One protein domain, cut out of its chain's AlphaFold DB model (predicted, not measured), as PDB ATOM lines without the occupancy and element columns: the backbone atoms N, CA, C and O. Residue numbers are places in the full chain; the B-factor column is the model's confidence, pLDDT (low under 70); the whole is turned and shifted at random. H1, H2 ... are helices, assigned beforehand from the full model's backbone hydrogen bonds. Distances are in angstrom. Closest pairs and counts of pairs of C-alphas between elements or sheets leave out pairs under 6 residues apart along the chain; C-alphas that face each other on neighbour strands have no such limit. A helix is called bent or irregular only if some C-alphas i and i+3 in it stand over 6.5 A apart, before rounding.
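What this domain is: This is residues 787 to 874 of the 902 residues of the protein "DgyrCDS13188" of Dimorphilus gyrociliatus (UniProt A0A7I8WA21). The model is an open, loose frame: long helix H1 makes one side, a small helical hairpin of H2 and H3 stands at its far end, and the looping stretch 821 to 850 folds back toward its start. There H4 follows, and H5 makes a corner with H1, residues 867 to 874 sticking out. The printed part has 88 residues with five named helices, H1 to H5, and no named strand: all helix, only just loose, close to compact, radius of gyration of the C-alphas 15.0 A, spans 43 by 35 by 22 A.

How they stand to each other: H1, residues 787 to 803, touches H5, residues 862 to 871, with residues 787 to 791 alone, about perpendicular at 85 degrees; the closest C-alphas, of Ser 787 and Thr 862, are 6.1 A apart. H1 is close to but not clearly touching H2, residues 805 to 812; the closest C-alphas, of Arg 801 and Arg 807, are 7.7 A apart. H2 and H3, residues 814 to 820, touch as a hairpin, opposite ways at a shallow tilt of 33 degrees, only just short of steep; the closest C-alphas, of Ala 810 and Lys 817, are 5.7 A apart. H4, residues 851 to 856, touches no helix. Every O i to N i+4 pair is within hydrogen-bond range in H1, H2 and H4, against 4 of 6 in H5 and 1 of 3 in H3, which has 3 of 4 O i to N i+3 pairs within range.

Where its parts are: H1 runs 25.2 A from C-alpha 787 at (26.648, 11.173, -17.081); H2 is 11.0 A, H3 10.3 A, H4 8.7 A and H5 15.3 A long, H5 ending at C-alpha 871 at (11.893, 24.396, -16.652). H3 is irregular, with C-alphas 815 and 818 7.1 A apart. Residues 838 to 839 pair antiparallel with 848 to 849.

The domain as a whole: The two C-alphas farthest apart, of Pro 815 and Phe 874, are 47.2 A apart. The printed part has no cut; the link H3 to H4, 30 residues, is long. The pLDDT is under 70 at residues 800 to 823, 844 and 865 to 874.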
ATOM      1  N   SER A 787      27.427   9.938 -17.232       83.88
ATOM      2  CA  SER A 787      26.648  11.173 -17.081       83.88
ATOM      3  C   SER A 787      27.374  12.202 -16.209       83.88
ATOM      4  O   SER A 787      27.561  13.350 -16.624       83.88
ATOM      5  N   ASN A 788      27.901  11.783 -15.055       82.25
ATOM      6  CA  ASN A 788      28.663  12.669 -14.171       82.25
ATOM      7  C   ASN A 788      29.971  13.158 -14.816       82.25
ATOM      8  O   ASN A 788      30.299  14.339 -14.711       82.25
ATOM      9  N   ARG A 789      30.663  12.314 -15.590       82.50
ATOM     10  CA  ARG A 789      31.872  12.725 -16.329       82.50
ATOM     11  C   ARG A 789      31.582  13.704 -17.470       82.50
ATOM     12  O   ARG A 789      32.382  14.603 -17.701       82.50
ATOM     13  N   VAL A 790      30.436  13.586 -18.146       84.50
ATOM     14  CA  VAL A 790      29.978  14.586 -19.132       84.50
ATOM     15  C   VAL A 790      29.757  15.949 -18.471       84.50
ATOM     16  O   VAL A 790      30.181  16.969 -19.015       84.50
ATOM     17  N   ARG A 791      29.130  15.968 -17.287       81.69
ATOM     18  CA  ARG A 791      28.887  17.191 -16.500       81.69
ATOM     19  C   ARG A 791      30.217  17.843 -16.073       81.69
ATOM     20  O   ARG A 791      30.392  19.046 -16.254       81.69
ATOM     21  N   GLU A 792      31.173  17.041 -15.600       82.88
ATOM     22  CA  GLU A 792      32.517  17.475 -15.186       82.88
ATOM     23  C   GLU A 792      33.364  18.024 -16.357       82.88
ATOM     24  O   GLU A 792      33.962  19.096 -16.258       82.88
ATOM     25  N   GLU A 793      33.407  17.321 -17.493       80.12
ATOM     26  CA  GLU A 793      34.172  17.746 -18.675       80.12
ATOM     27  C   GLU A 793      33.569  18.984 -19.352       80.12
ATOM     28  O   GLU A 793      34.315  19.812 -19.879       80.12
ATOM     29  N   GLN A 794      32.244  19.163 -19.303       80.31
ATOM     30  CA  GLN A 794      31.612  20.395 -19.774       80.31
ATOM     31  C   GLN A 794      32.002  21.593 -18.892       80.31
ATOM     32  O   GLN A 794      32.450  22.606 -19.426       80.31
ATOM     33  N   LEU A 795      31.953  21.452 -17.560       80.44
ATOM     34  CA  LEU A 795      32.393  22.497 -16.625       80.44
ATOM     35  C   LEU A 795      33.856  22.915 -16.870       80.44
ATOM     36  O   LEU A 795      34.163  24.106 -16.908       80.44
ATOM     37  N   LYS A 796      34.757  21.955 -17.125       80.75
ATOM     38  CA  LYS A 796      36.154  22.248 -17.505       80.75
ATOM     39  C   LYS A 796      36.256  23.018 -18.821       80.75
ATOM     40  O   LYS A 796      37.063  23.940 -18.913       80.75
ATOM     41  N   ARG A 797      35.465  22.654 -19.840       75.00
ATOM     42  CA  ARG A 797      35.443  23.348 -21.142       75.00
ATOM     43  C   ARG A 797      34.956  24.793 -21.009       75.00
ATOM     44  O   ARG A 797      35.451  25.646 -21.747       75.00
ATOM     45  N   ASP A 798      34.047  25.065 -20.076       73.88
ATOM     46  CA  ASP A 798      33.523  26.407 -19.805       73.88
ATOM     47  C   ASP A 798      34.511  27.264 -18.999       73.88
ATOM     48  O   ASP A 798      34.890  28.333 -19.472       73.88
ATOM     49  N   LEU A 799      35.091  26.747 -17.911       73.56
ATOM     50  CA  LEU A 799      36.190  27.425 -17.199       73.56
ATOM     51  C   LEU A 799      37.395  27.713 -18.125       73.56
ATOM     52  O   LEU A 799      38.014  28.776 -18.073       73.56
ATOM     53  N   GLN A 800      37.711  26.797 -19.048       69.81
ATOM     54  CA  GLN A 800      38.752  27.025 -20.057       69.81
ATOM     55  C   GLN A 800      38.368  28.065 -21.124       69.81
ATOM     56  O   GLN A 800      39.274  28.636 -21.735       69.81
ATOM     57  N   ARG A 801      37.080  28.341 -21.383       64.06
ATOM     58  CA  ARG A 801      36.661  29.433 -22.289       64.06
ATOM     59  C   ARG A 801      37.007  30.803 -21.701       64.06
ATOM     60  O   ARG A 801      37.419  31.678 -22.457       64.06
ATOM     61  N   GLU A 802      36.907  30.966 -20.385       60.53
ATOM     62  CA  GLU A 802      37.138  32.244 -19.699       60.53
ATOM     63  C   GLU A 802      38.633  32.603 -19.605       60.53
ATOM     64  O   GLU A 802      39.029  33.730 -19.921       60.53
ATOM     65  N   VAL A 803      39.473  31.624 -19.236       59.81
ATOM     66  CA  VAL A 803      40.890  31.834 -18.868       59.81
ATOM     67  C   VAL A 803      41.869  31.768 -20.061       59.81
ATOM     68  O   VAL A 803      42.989  32.272 -19.981       59.81
ATOM     69  N   SER A 804      41.502  31.158 -21.196       58.16
ATOM     70  CA  SER A 804      42.473  30.852 -22.268       58.16
ATOM     71  C   SER A 804      42.845  32.044 -23.172       58.16
ATOM     72  O   SER A 804      42.269  32.262 -24.239       58.16
ATOM     73  N   ILE A 805      43.920  32.760 -22.809       63.44
ATOM     74  CA  ILE A 805      44.545  33.834 -23.619       63.44
ATOM     75  C   ILE A 805      44.826  33.368 -25.063       63.44
ATOM     76  O   ILE A 805      44.495  34.068 -26.021       63.44
ATOM     77  N   PHE A 806      45.337  32.143 -25.239       58.59
ATOM     78  CA  PHE A 806      45.574  31.520 -26.551       58.59
ATOM     79  C   PHE A 806      44.327  31.451 -27.446       58.59
ATOM     80  O   PHE A 806      44.438  31.542 -28.667       58.59
ATOM     81  N   ARG A 807      43.129  31.335 -26.864       56.78
ATOM     82  CA  ARG A 807      41.867  31.280 -27.613       56.78
ATOM     83  C   ARG A 807      41.436  32.666 -28.098       56.78
ATOM     84  O   ARG A 807      40.882  32.763 -29.188       56.78
ATOM     85  N   ARG A 808      41.774  33.729 -27.351       62.28
ATOM     86  CA  ARG A 808      41.633  35.129 -27.796       62.28
ATOM     87  C   ARG A 808      42.621  35.454 -28.926       62.28
ATOM     88  O   ARG A 808      42.228  36.036 -29.933       62.28
ATOM     89  N   LEU A 809      43.868  34.986 -28.824       59.50
ATOM     90  CA  LEU A 809      44.862  35.079 -29.907       59.50
ATOM     91  C   LEU A 809      44.403  34.335 -31.181       59.50
ATOM     92  O   LEU A 809      44.499  34.876 -32.280       59.50
ATOM     93  N   ALA A 810      43.808  33.146 -31.046       60.41
ATOM     94  CA  ALA A 810      43.261  32.381 -32.173       60.41
ATOM     95  C   ALA A 810      42.020  33.017 -32.837       60.41
ATOM     96  O   ALA A 810      41.740  32.740 -34.004       60.41
ATOM     97  N   SER A 811      41.270  33.874 -32.130       61.19
ATOM     98  CA  SER A 811      40.234  34.711 -32.759       61.19
ATOM     99  C   SER A 811      40.799  35.918 -33.514       61.19
ATOM    100  O   SER A 811      40.161  36.362 -34.462       61.19
ATOM    101  N   ILE A 812      41.988  36.410 -33.144       68.81
ATOM    102  CA  ILE A 812      42.661  37.543 -33.805       68.81
ATOM    103  C   ILE A 812      43.363  37.097 -35.101       68.81
ATOM    104  O   ILE A 812      43.341  37.830 -36.085       68.81
ATOM    105  N   CYS A 813      43.922  35.881 -35.142       55.38
ATOM    106  CA  CYS A 813      44.606  35.337 -36.323       55.38
ATOM    107  C   CYS A 813      43.878  34.108 -36.914       55.38
ATOM    108  O   CYS A 813      44.150  32.978 -36.496       55.38
ATOM    109  N   PRO A 814      43.018  34.279 -37.944       62.97
ATOM    110  CA  PRO A 814      42.311  33.184 -38.611       62.97
ATOM    111  C   PRO A 814      43.152  31.962 -39.034       62.97
ATOM    112  O   PRO A 814      42.671  30.852 -38.791       62.97
ATOM    113  N   PRO A 815      44.376  32.080 -39.600       68.31
ATOM    114  CA  PRO A 815      45.143  30.901 -40.022       68.31
ATOM    115  C   PRO A 815      45.672  30.039 -38.862       68.31
ATOM    116  O   PRO A 815      46.035  28.891 -39.092       68.31
ATOM    117  N   LEU A 816      45.665  30.526 -37.610       56.31
ATOM    118  CA  LEU A 816      46.005  29.699 -36.442       56.31
ATOM    119  C   LEU A 816      44.825  28.862 -35.917       56.31
ATOM    120  O   LEU A 816      45.032  28.004 -35.059       56.31
ATOM    121  N   LYS A 817      43.600  29.044 -36.433       57.38
ATOM    122  CA  LYS A 817      42.425  28.256 -36.014       57.38
ATOM    123  C   LYS A 817      42.645  26.731 -36.073       57.38
ATOM    124  O   LYS A 817      42.424  26.112 -35.036       57.38
ATOM    125  N   PRO A 818      43.117  26.107 -37.174       57.31
ATOM    126  CA  PRO A 818      43.367  24.658 -37.199       57.31
ATOM    127  C   PRO A 818      44.508  24.204 -36.272       57.31
ATOM    128  O   PRO A 818      44.532  23.048 -35.863       57.31
ATOM    129  N   LEU A 819      45.431  25.099 -35.900       52.38
ATOM    130  CA  LEU A 819      46.531  24.791 -34.979       52.38
ATOM    131  C   LEU A 819      46.091  24.827 -33.500       52.38
ATOM    132  O   LEU A 819      46.706  24.186 -32.652       52.38
ATOM    133  N   VAL A 820      45.026  25.575 -33.186       53.88
ATOM    134  CA  VAL A 820      44.495  25.755 -31.819       53.88
ATOM    135  C   VAL A 820      43.235  24.915 -31.563       53.88
ATOM    136  O   VAL A 820      43.004  24.475 -30.436       53.88
ATOM    137  N   PHE A 821      42.434  24.637 -32.595       58.00
ATOM    138  CA  PHE A 821      41.260  23.766 -32.527       58.00
ATOM    139  C   PHE A 821      41.571  22.386 -33.114       58.00
ATOM    140  O   PHE A 821      41.260  22.097 -34.266       58.00
ATOM    141  N   GLY A 822      42.175  21.525 -32.289       59.41
ATOM    142  CA  GLY A 822      42.360  20.110 -32.620       59.41
ATOM    143  C   GLY A 822      41.033  19.344 -32.808       59.41
ATOM    144  O   GLY A 822      39.971  19.852 -32.433       59.41
ATOM    145  N   PRO A 823      41.087  18.112 -33.354       67.38
ATOM    146  CA  PRO A 823      39.913  17.310 -33.728       67.38
ATOM    147  C   PRO A 823      38.911  17.106 -32.584       67.38
ATOM    148  O   PRO A 823      39.298  17.065 -31.406       67.38
ATOM    149  N   ARG A 824      37.621  16.945 -32.929       73.06
ATOM    150  CA  ARG A 824      36.549  16.775 -31.938       73.06
ATOM    151  C   ARG A 824      36.782  15.511 -31.105       73.06
ATOM    152  O   ARG A 824      37.410  14.542 -31.536       73.06
ATOM    153  N   LYS A 825      36.274  15.532 -29.868       82.38
ATOM    154  CA  LYS A 825      36.396  14.424 -28.912       82.38
ATOM    155  C   LYS A 825      35.078  14.184 -28.193       82.38
ATOM    156  O   LYS A 825      34.482  15.143 -27.689       82.38
ATOM    157  N   CYS A 826      34.667  12.915 -28.114       84.12
ATOM    158  CA  CYS A 826      33.457  12.482 -27.408       84.12
ATOM    159  C   CYS A 826      33.441  13.049 -25.984       84.12
ATOM    160  O   CYS A 826      34.383  12.834 -25.223       84.12
ATOM    161  N   LEU A 827      32.361  13.726 -25.602       83.25
ATOM    162  CA  LEU A 827      32.250  14.428 -24.324       83.25
ATOM    163  C   LEU A 827      32.293  13.485 -23.102       83.25
ATOM    164  O   LEU A 827      32.744  13.894 -22.039       83.25
ATOM    165  N   ALA A 828      31.884  12.221 -23.255       81.88
ATOM    166  CA  ALA A 828      31.839  11.243 -22.160       81.88
ATOM    167  C   ALA A 828      33.151  10.455 -21.953       81.88
ATOM    168  O   ALA A 828      33.506  10.113 -20.825       81.88
ATOM    169  N   CYS A 829      33.880  10.135 -23.032       78.56
ATOM    170  CA  CYS A 829      35.087   9.295 -22.966       78.56
ATOM    171  C   CYS A 829      36.374   9.986 -23.447       78.56
ATOM    172  O   CYS A 829      37.463   9.442 -23.252       78.56
ATOM    173  N   ASN A 830      36.272  11.175 -24.053       74.88
ATOM    174  CA  ASN A 830      37.358  11.915 -24.705       74.88
ATOM    175  C   ASN A 830      38.161  11.073 -25.724       74.88
ATOM    176  O   ASN A 830      39.371  11.265 -25.866       74.88
ATOM    177  N   ALA A 831      37.507  10.127 -26.409       75.12
ATOM    178  CA  ALA A 831      38.025   9.506 -27.631       75.12
ATOM    179  C   ALA A 831      37.939  10.491 -28.808       75.12
ATOM    180  O   ALA A 831      37.037  11.332 -28.826       75.12
ATOM    181  N   LEU A 832      38.875  10.379 -29.751       77.94
ATOM    182  CA  LEU A 832      38.910  11.160 -30.991       77.94
ATOM    183  C   LEU A 832      37.749  10.789 -31.920       77.94
ATOM    184  O   LEU A 832      37.240   9.675 -31.860       77.94
ATOM    185  N   GLU A 833      37.343  11.747 -32.745       77.38
ATOM    186  CA  GLU A 833      36.337  11.605 -33.798       77.38
ATOM    187  C   GLU A 833      36.717  10.535 -34.841       77.38
ATOM    188  O   GLU A 833      37.818  10.534 -35.385       77.38
ATOM    189  N   GLU A 834      35.772   9.634 -35.111       73.38
ATOM    190  CA  GLU A 834      35.830   8.555 -36.104       73.38
ATOM    191  C   GLU A 834      34.438   8.409 -36.755       73.38
ATOM    192  O   GLU A 834      33.457   9.007 -36.300       73.38
ATOM    193  N   HIS A 835      34.309   7.568 -37.785       71.75
ATOM    194  CA  HIS A 835      33.007   7.239 -38.374       71.75
ATOM    195  C   HIS A 835      32.027   6.654 -37.333       71.75
ATOM    196  O   HIS A 835      32.400   5.824 -36.501       71.75
ATOM    197  N   GLY A 836      30.753   7.061 -37.398       74.88
ATOM    198  CA  GLY A 836      29.690   6.555 -36.517       74.88
ATOM    199  C   GLY A 836      29.576   7.238 -35.146       74.88
ATOM    200  O   GLY A 836      28.932   6.692 -34.250       74.88
ATOM    201  N   PHE A 837      30.190   8.410 -34.956       84.56
ATOM    202  CA  PHE A 837      29.895   9.282 -33.812       84.56
ATOM    203  C   PHE A 837      28.517   9.949 -33.955       84.56
ATOM    204  O   PHE A 837      27.990  10.088 -35.058       84.56
ATOM    205  N   VAL A 838      27.936  10.355 -32.824       85.00
ATOM    206  CA  VAL A 838      26.575  10.905 -32.729       85.00
ATOM    207  C   VAL A 838      26.631  12.323 -32.154       85.00
ATOM    208  O   VAL A 838      26.992  12.513 -30.989       85.00
ATOM    209  N   ASP A 839      26.267  13.312 -32.972       84.31
ATOM    210  CA  ASP A 839      25.908  14.661 -32.519       84.31
ATOM    211  C   ASP A 839      24.483  14.657 -31.926       84.31
ATOM    212  O   ASP A 839      23.613  13.886 -32.337       84.31
ATOM    213  N   CYS A 840      24.232  15.519 -30.942       84.94
ATOM    214  CA  CYS A 840      22.912  15.690 -30.341       84.94
ATOM    215  C   CYS A 840      21.952  16.431 -31.291       84.94
ATOM    216  O   CYS A 840      22.299  17.475 -31.836       84.94
ATOM    217  N   SER A 841      20.718  15.938 -31.424       80.44
ATOM    218  CA  SER A 841      19.671  16.531 -32.273       80.44
ATOM    219  C   SER A 841      19.098  17.859 -31.755       80.44
ATOM    220  O   SER A 841      18.397  18.553 -32.490       80.44
ATOM    221  N   THR A 842      19.378  18.239 -30.505       80.94
ATOM    222  CA  THR A 842      18.882  19.485 -29.907       80.94
ATOM    223  C   THR A 842      19.682  20.691 -30.398       80.94
ATOM    224  O   THR A 842      20.879  20.804 -30.118       80.94
ATOM    225  N   ALA A 843      19.014  21.635 -31.065       73.88
ATOM    226  CA  ALA A 843      19.624  22.872 -31.549       73.88
ATOM    227  C   ALA A 843      20.391  23.621 -30.436       73.88
ATOM    228  O   ALA A 843      19.884  23.821 -29.333       73.88
ATOM    229  N   GLY A 844      21.635  24.015 -30.723       68.56
ATOM    230  CA  GLY A 844      22.528  24.690 -29.771       68.56
ATOM    231  C   GLY A 844      23.260  23.775 -28.774       68.56
ATOM    232  O   GLY A 844      24.161  24.242 -28.076       68.56
ATOM    233  N   CYS A 845      22.945  22.476 -28.707       79.19
ATOM    234  CA  CYS A 845      23.642  21.552 -27.814       79.19
ATOM    235  C   CYS A 845      25.046  21.194 -28.336       79.19
ATOM    236  O   CYS A 845      25.209  20.719 -29.453       79.19
ATOM    237  N   CYS A 846      26.074  21.334 -27.492       75.81
ATOM    238  CA  CYS A 846      27.456  20.923 -27.797       75.81
ATOM    239  C   CYS A 846      27.724  19.418 -27.529       75.81
ATOM    240  O   CYS A 846      28.866  19.021 -27.280       75.81
ATOM    241  N   GLY A 847      26.676  18.591 -27.490       81.25
ATOM    242  CA  GLY A 847      26.742  17.181 -27.109       81.25
ATOM    243  C   GLY A 847      27.196  16.280 -28.256       81.25
ATOM    244  O   GLY A 847      26.392  15.949 -29.118       81.25
ATOM    245  N   PHE A 848      28.455  15.846 -28.222       85.75
ATOM    246  CA  PHE A 848      29.068  14.953 -29.211       85.75
ATOM    247  C   PHE A 848      29.540  13.659 -28.533       85.75
ATOM    248  O   PHE A 848      30.316  13.717 -27.572       85.75
ATOM    249  N   TYR A 849      29.083  12.496 -29.004       87.00
ATOM    250  CA  TYR A 849      29.221  11.216 -28.299       87.00
ATOM    251  C   TYR A 849      29.717  10.073 -29.197       87.00
ATOM    252  O   TYR A 849      29.456  10.032 -30.396       87.00
ATOM    253  N   CYS A 850      30.414   9.106 -28.594       87.38
ATOM    254  CA  CYS A 850      30.743   7.835 -29.244       87.38
ATOM    255  C   CYS A 850      29.528   6.880 -29.207       87.38
ATOM    256  O   CYS A 850      28.727   6.997 -28.276       87.38
ATOM    257  N   PRO A 851      29.386   5.917 -30.136       85.62
ATOM    258  CA  PRO A 851      28.205   5.049 -30.191       85.62
ATOM    259  C   PRO A 851      28.025   4.201 -28.920       85.62
ATOM    260  O   PRO A 851      26.937   4.213 -28.348       85.62
ATOM    261  N   ASP A 852      29.091   3.569 -28.400       84.88
ATOM    262  CA  ASP A 852      29.073   2.864 -27.104       84.88
ATOM    263  C   ASP A 852      28.566   3.796 -25.986       84.88
ATOM    264  O   ASP A 852      27.682   3.458 -25.205       84.88
ATOM    265  N   CYS A 853      29.121   5.012 -25.955       85.75
ATOM    266  CA  CYS A 853      28.873   6.029 -24.943       85.75
ATOM    267  C   CYS A 853      27.411   6.490 -24.950       85.75
ATOM    268  O   CYS A 853      26.842   6.744 -23.897       85.75
ATOM    269  N   PHE A 854      26.826   6.635 -26.139       87.44
ATOM    270  CA  PHE A 854      25.448   7.066 -26.321       87.44
ATOM    271  C   PHE A 854      24.464   5.943 -25.976       87.44
ATOM    272  O   PHE A 854      23.445   6.200 -25.340       87.44
ATOM    273  N   LEU A 855      24.794   4.690 -26.312       86.62
ATOM    274  CA  LEU A 855      24.007   3.518 -25.922       86.62
ATOM    275  C   LEU A 855      23.959   3.343 -24.394       86.62
ATOM    276  O   LEU A 855      22.879   3.151 -23.844       86.62
ATOM    277  N   ASP A 856      25.102   3.476 -23.714       84.31
ATOM    278  CA  ASP A 856      25.212   3.357 -22.251       84.31
ATOM    279  C   ASP A 856      24.625   4.553 -21.478       84.31
ATOM    280  O   ASP A 856      24.356   4.444 -20.283       84.31
ATOM    281  N   LEU A 857      24.378   5.676 -22.157       84.69
ATOM    282  CA  LEU A 857      23.580   6.806 -21.661       84.69
ATOM    283  C   LEU A 857      22.084   6.669 -22.017       84.69
ATOM    284  O   LEU A 857      21.353   7.657 -22.031       84.69
ATOM    285  N   GLY A 858      21.618   5.462 -22.357       82.62
ATOM    286  CA  GLY A 858      20.211   5.198 -22.683       82.62
ATOM    287  C   GLY A 858      19.722   5.890 -23.961       82.62
ATOM    288  O   GLY A 858      18.521   6.061 -24.135       82.62
ATOM    289  N   ARG A 859      20.638   6.302 -24.852       83.50
ATOM    290  CA  ARG A 859      20.386   7.148 -26.038       83.50
ATOM    291  C   ARG A 859      19.852   8.555 -25.713       83.50
ATOM    292  O   ARG A 859      19.267   9.202 -26.576       83.50
ATOM    293  N   VAL A 860      20.087   9.056 -24.496       83.06
ATOM    294  CA  VAL A 860      19.693  10.409 -24.065       83.06
ATOM    295  C   VAL A 860      20.924  11.311 -23.928       83.06
ATOM    296  O   VAL A 860      21.959  10.921 -23.388       83.06
ATOM    297  N   CYS A 861      20.823  12.558 -24.398       83.88
ATOM    298  CA  CYS A 861      21.862  13.560 -24.164       83.88
ATOM    299  C   CYS A 861      21.724  14.164 -22.758       83.88
ATOM    300  O   CYS A 861      20.809  14.942 -22.484       83.88
ATOM    301  N   THR A 862      22.688  13.870 -21.888       80.94
ATOM    302  CA  THR A 862      22.726  14.322 -20.483       80.94
ATOM    303  C   THR A 862      22.902  15.837 -20.304       80.94
ATOM    304  O   THR A 862      22.683  16.361 -19.212       80.94
ATOM    305  N   LEU A 863      23.255  16.573 -21.368       79.75
ATOM    306  CA  LEU A 863      23.187  18.040 -21.384       79.75
ATOM    307  C   LEU A 863      21.750  18.550 -21.604       79.75
ATOM    308  O   LEU A 863      21.371  19.570 -21.036       79.75
ATOM    309  N   CYS A 864      20.945  17.844 -22.403       76.12
ATOM    310  CA  CYS A 864      19.563  18.218 -22.725       76.12
ATOM    311  C   CYS A 864      18.570  17.785 -21.639       76.12
ATOM    312  O   CYS A 864      17.622  18.512 -21.356       76.12
ATOM    313  N   GLU A 865      18.842  16.671 -20.955       68.56
ATOM    314  CA  GLU A 865      18.171  16.276 -19.705       68.56
ATOM    315  C   GLU A 865      18.140  17.440 -18.687       68.56
ATOM    316  O   GLU A 865      17.120  17.714 -18.049       68.56
ATOM    317  N   ARG A 866      19.246  18.197 -18.597       54.19
ATOM    318  CA  ARG A 866      19.383  19.363 -17.712       54.19
ATOM    319  C   ARG A 866      18.539  20.570 -18.141       54.19
ATOM    320  O   ARG A 866      18.230  21.397 -17.288       54.19
ATOM    321  N   PHE A 867      18.162  20.689 -19.416       48.88
ATOM    322  CA  PHE A 867      17.251  21.747 -19.867       48.88
ATOM    323  C   PHE A 867      15.824  21.487 -19.370       48.88
ATOM    324  O   PHE A 867      15.239  22.371 -18.750       48.88
ATOM    325  N   PHE A 868      15.307  20.261 -19.521       43.06
ATOM    326  CA  PHE A 868      13.962  19.906 -19.043       43.06
ATOM    327  C   PHE A 868      13.813  20.025 -17.516       43.06
ATOM    328  O   PHE A 868      12.844  20.621 -17.042       43.06
ATOM    329  N   ARG A 869      14.800  19.558 -16.730       41.53
ATOM    330  CA  ARG A 869      14.791  19.725 -15.258       41.53
ATOM    331  C   ARG A 869      14.964  21.175 -14.777       41.53
ATOM    332  O   ARG A 869      14.819  21.422 -13.588       41.53
ATOM    333  N   ARG A 870      15.285  22.139 -15.652       36.91
ATOM    334  CA  ARG A 870      15.399  23.562 -15.273       36.91
ATOM    335  C   ARG A 870      14.145  24.384 -15.593       36.91
ATOM    336  O   ARG A 870      14.003  25.482 -15.067       36.91
ATOM    337  N   SER A 871      13.234  23.843 -16.404       34.91
ATOM    338  CA  SER A 871      11.893  24.396 -16.652       34.91
ATOM    339  C   SER A 871      10.807  23.809 -15.740       34.91
ATOM    340  O   SER A 871       9.808  24.475 -15.494       34.91
ATOM    341  N   GLY A 872      10.995  22.592 -15.214       31.67
ATOM    342  CA  GLY A 872      10.160  22.019 -14.149       31.67
ATOM    343  C   GLY A 872      10.852  22.156 -12.795       31.67
ATOM    344  O   GLY A 872      11.716  21.348 -12.467       31.67
ATOM    345  N   GLY A 873      10.518  23.197 -12.032       38.00
ATOM    346  CA  GLY A 873      11.230  23.539 -10.801       38.00
ATOM    347  C   GLY A 873      10.847  22.684  -9.592       38.00
ATOM    348  O   GLY A 873       9.889  23.012  -8.907       38.00
ATOM    349  N   PHE A 874      11.658  21.672  -9.279       30.17
ATOM    350  CA  PHE A 874      11.888  21.201  -7.907       30.17
ATOM    351  C   PHE A 874      13.321  20.664  -7.791       30.17
ATOM    352  O   PHE A 874      13.755  19.850  -8.606       30.17
TER     353      PHE A 874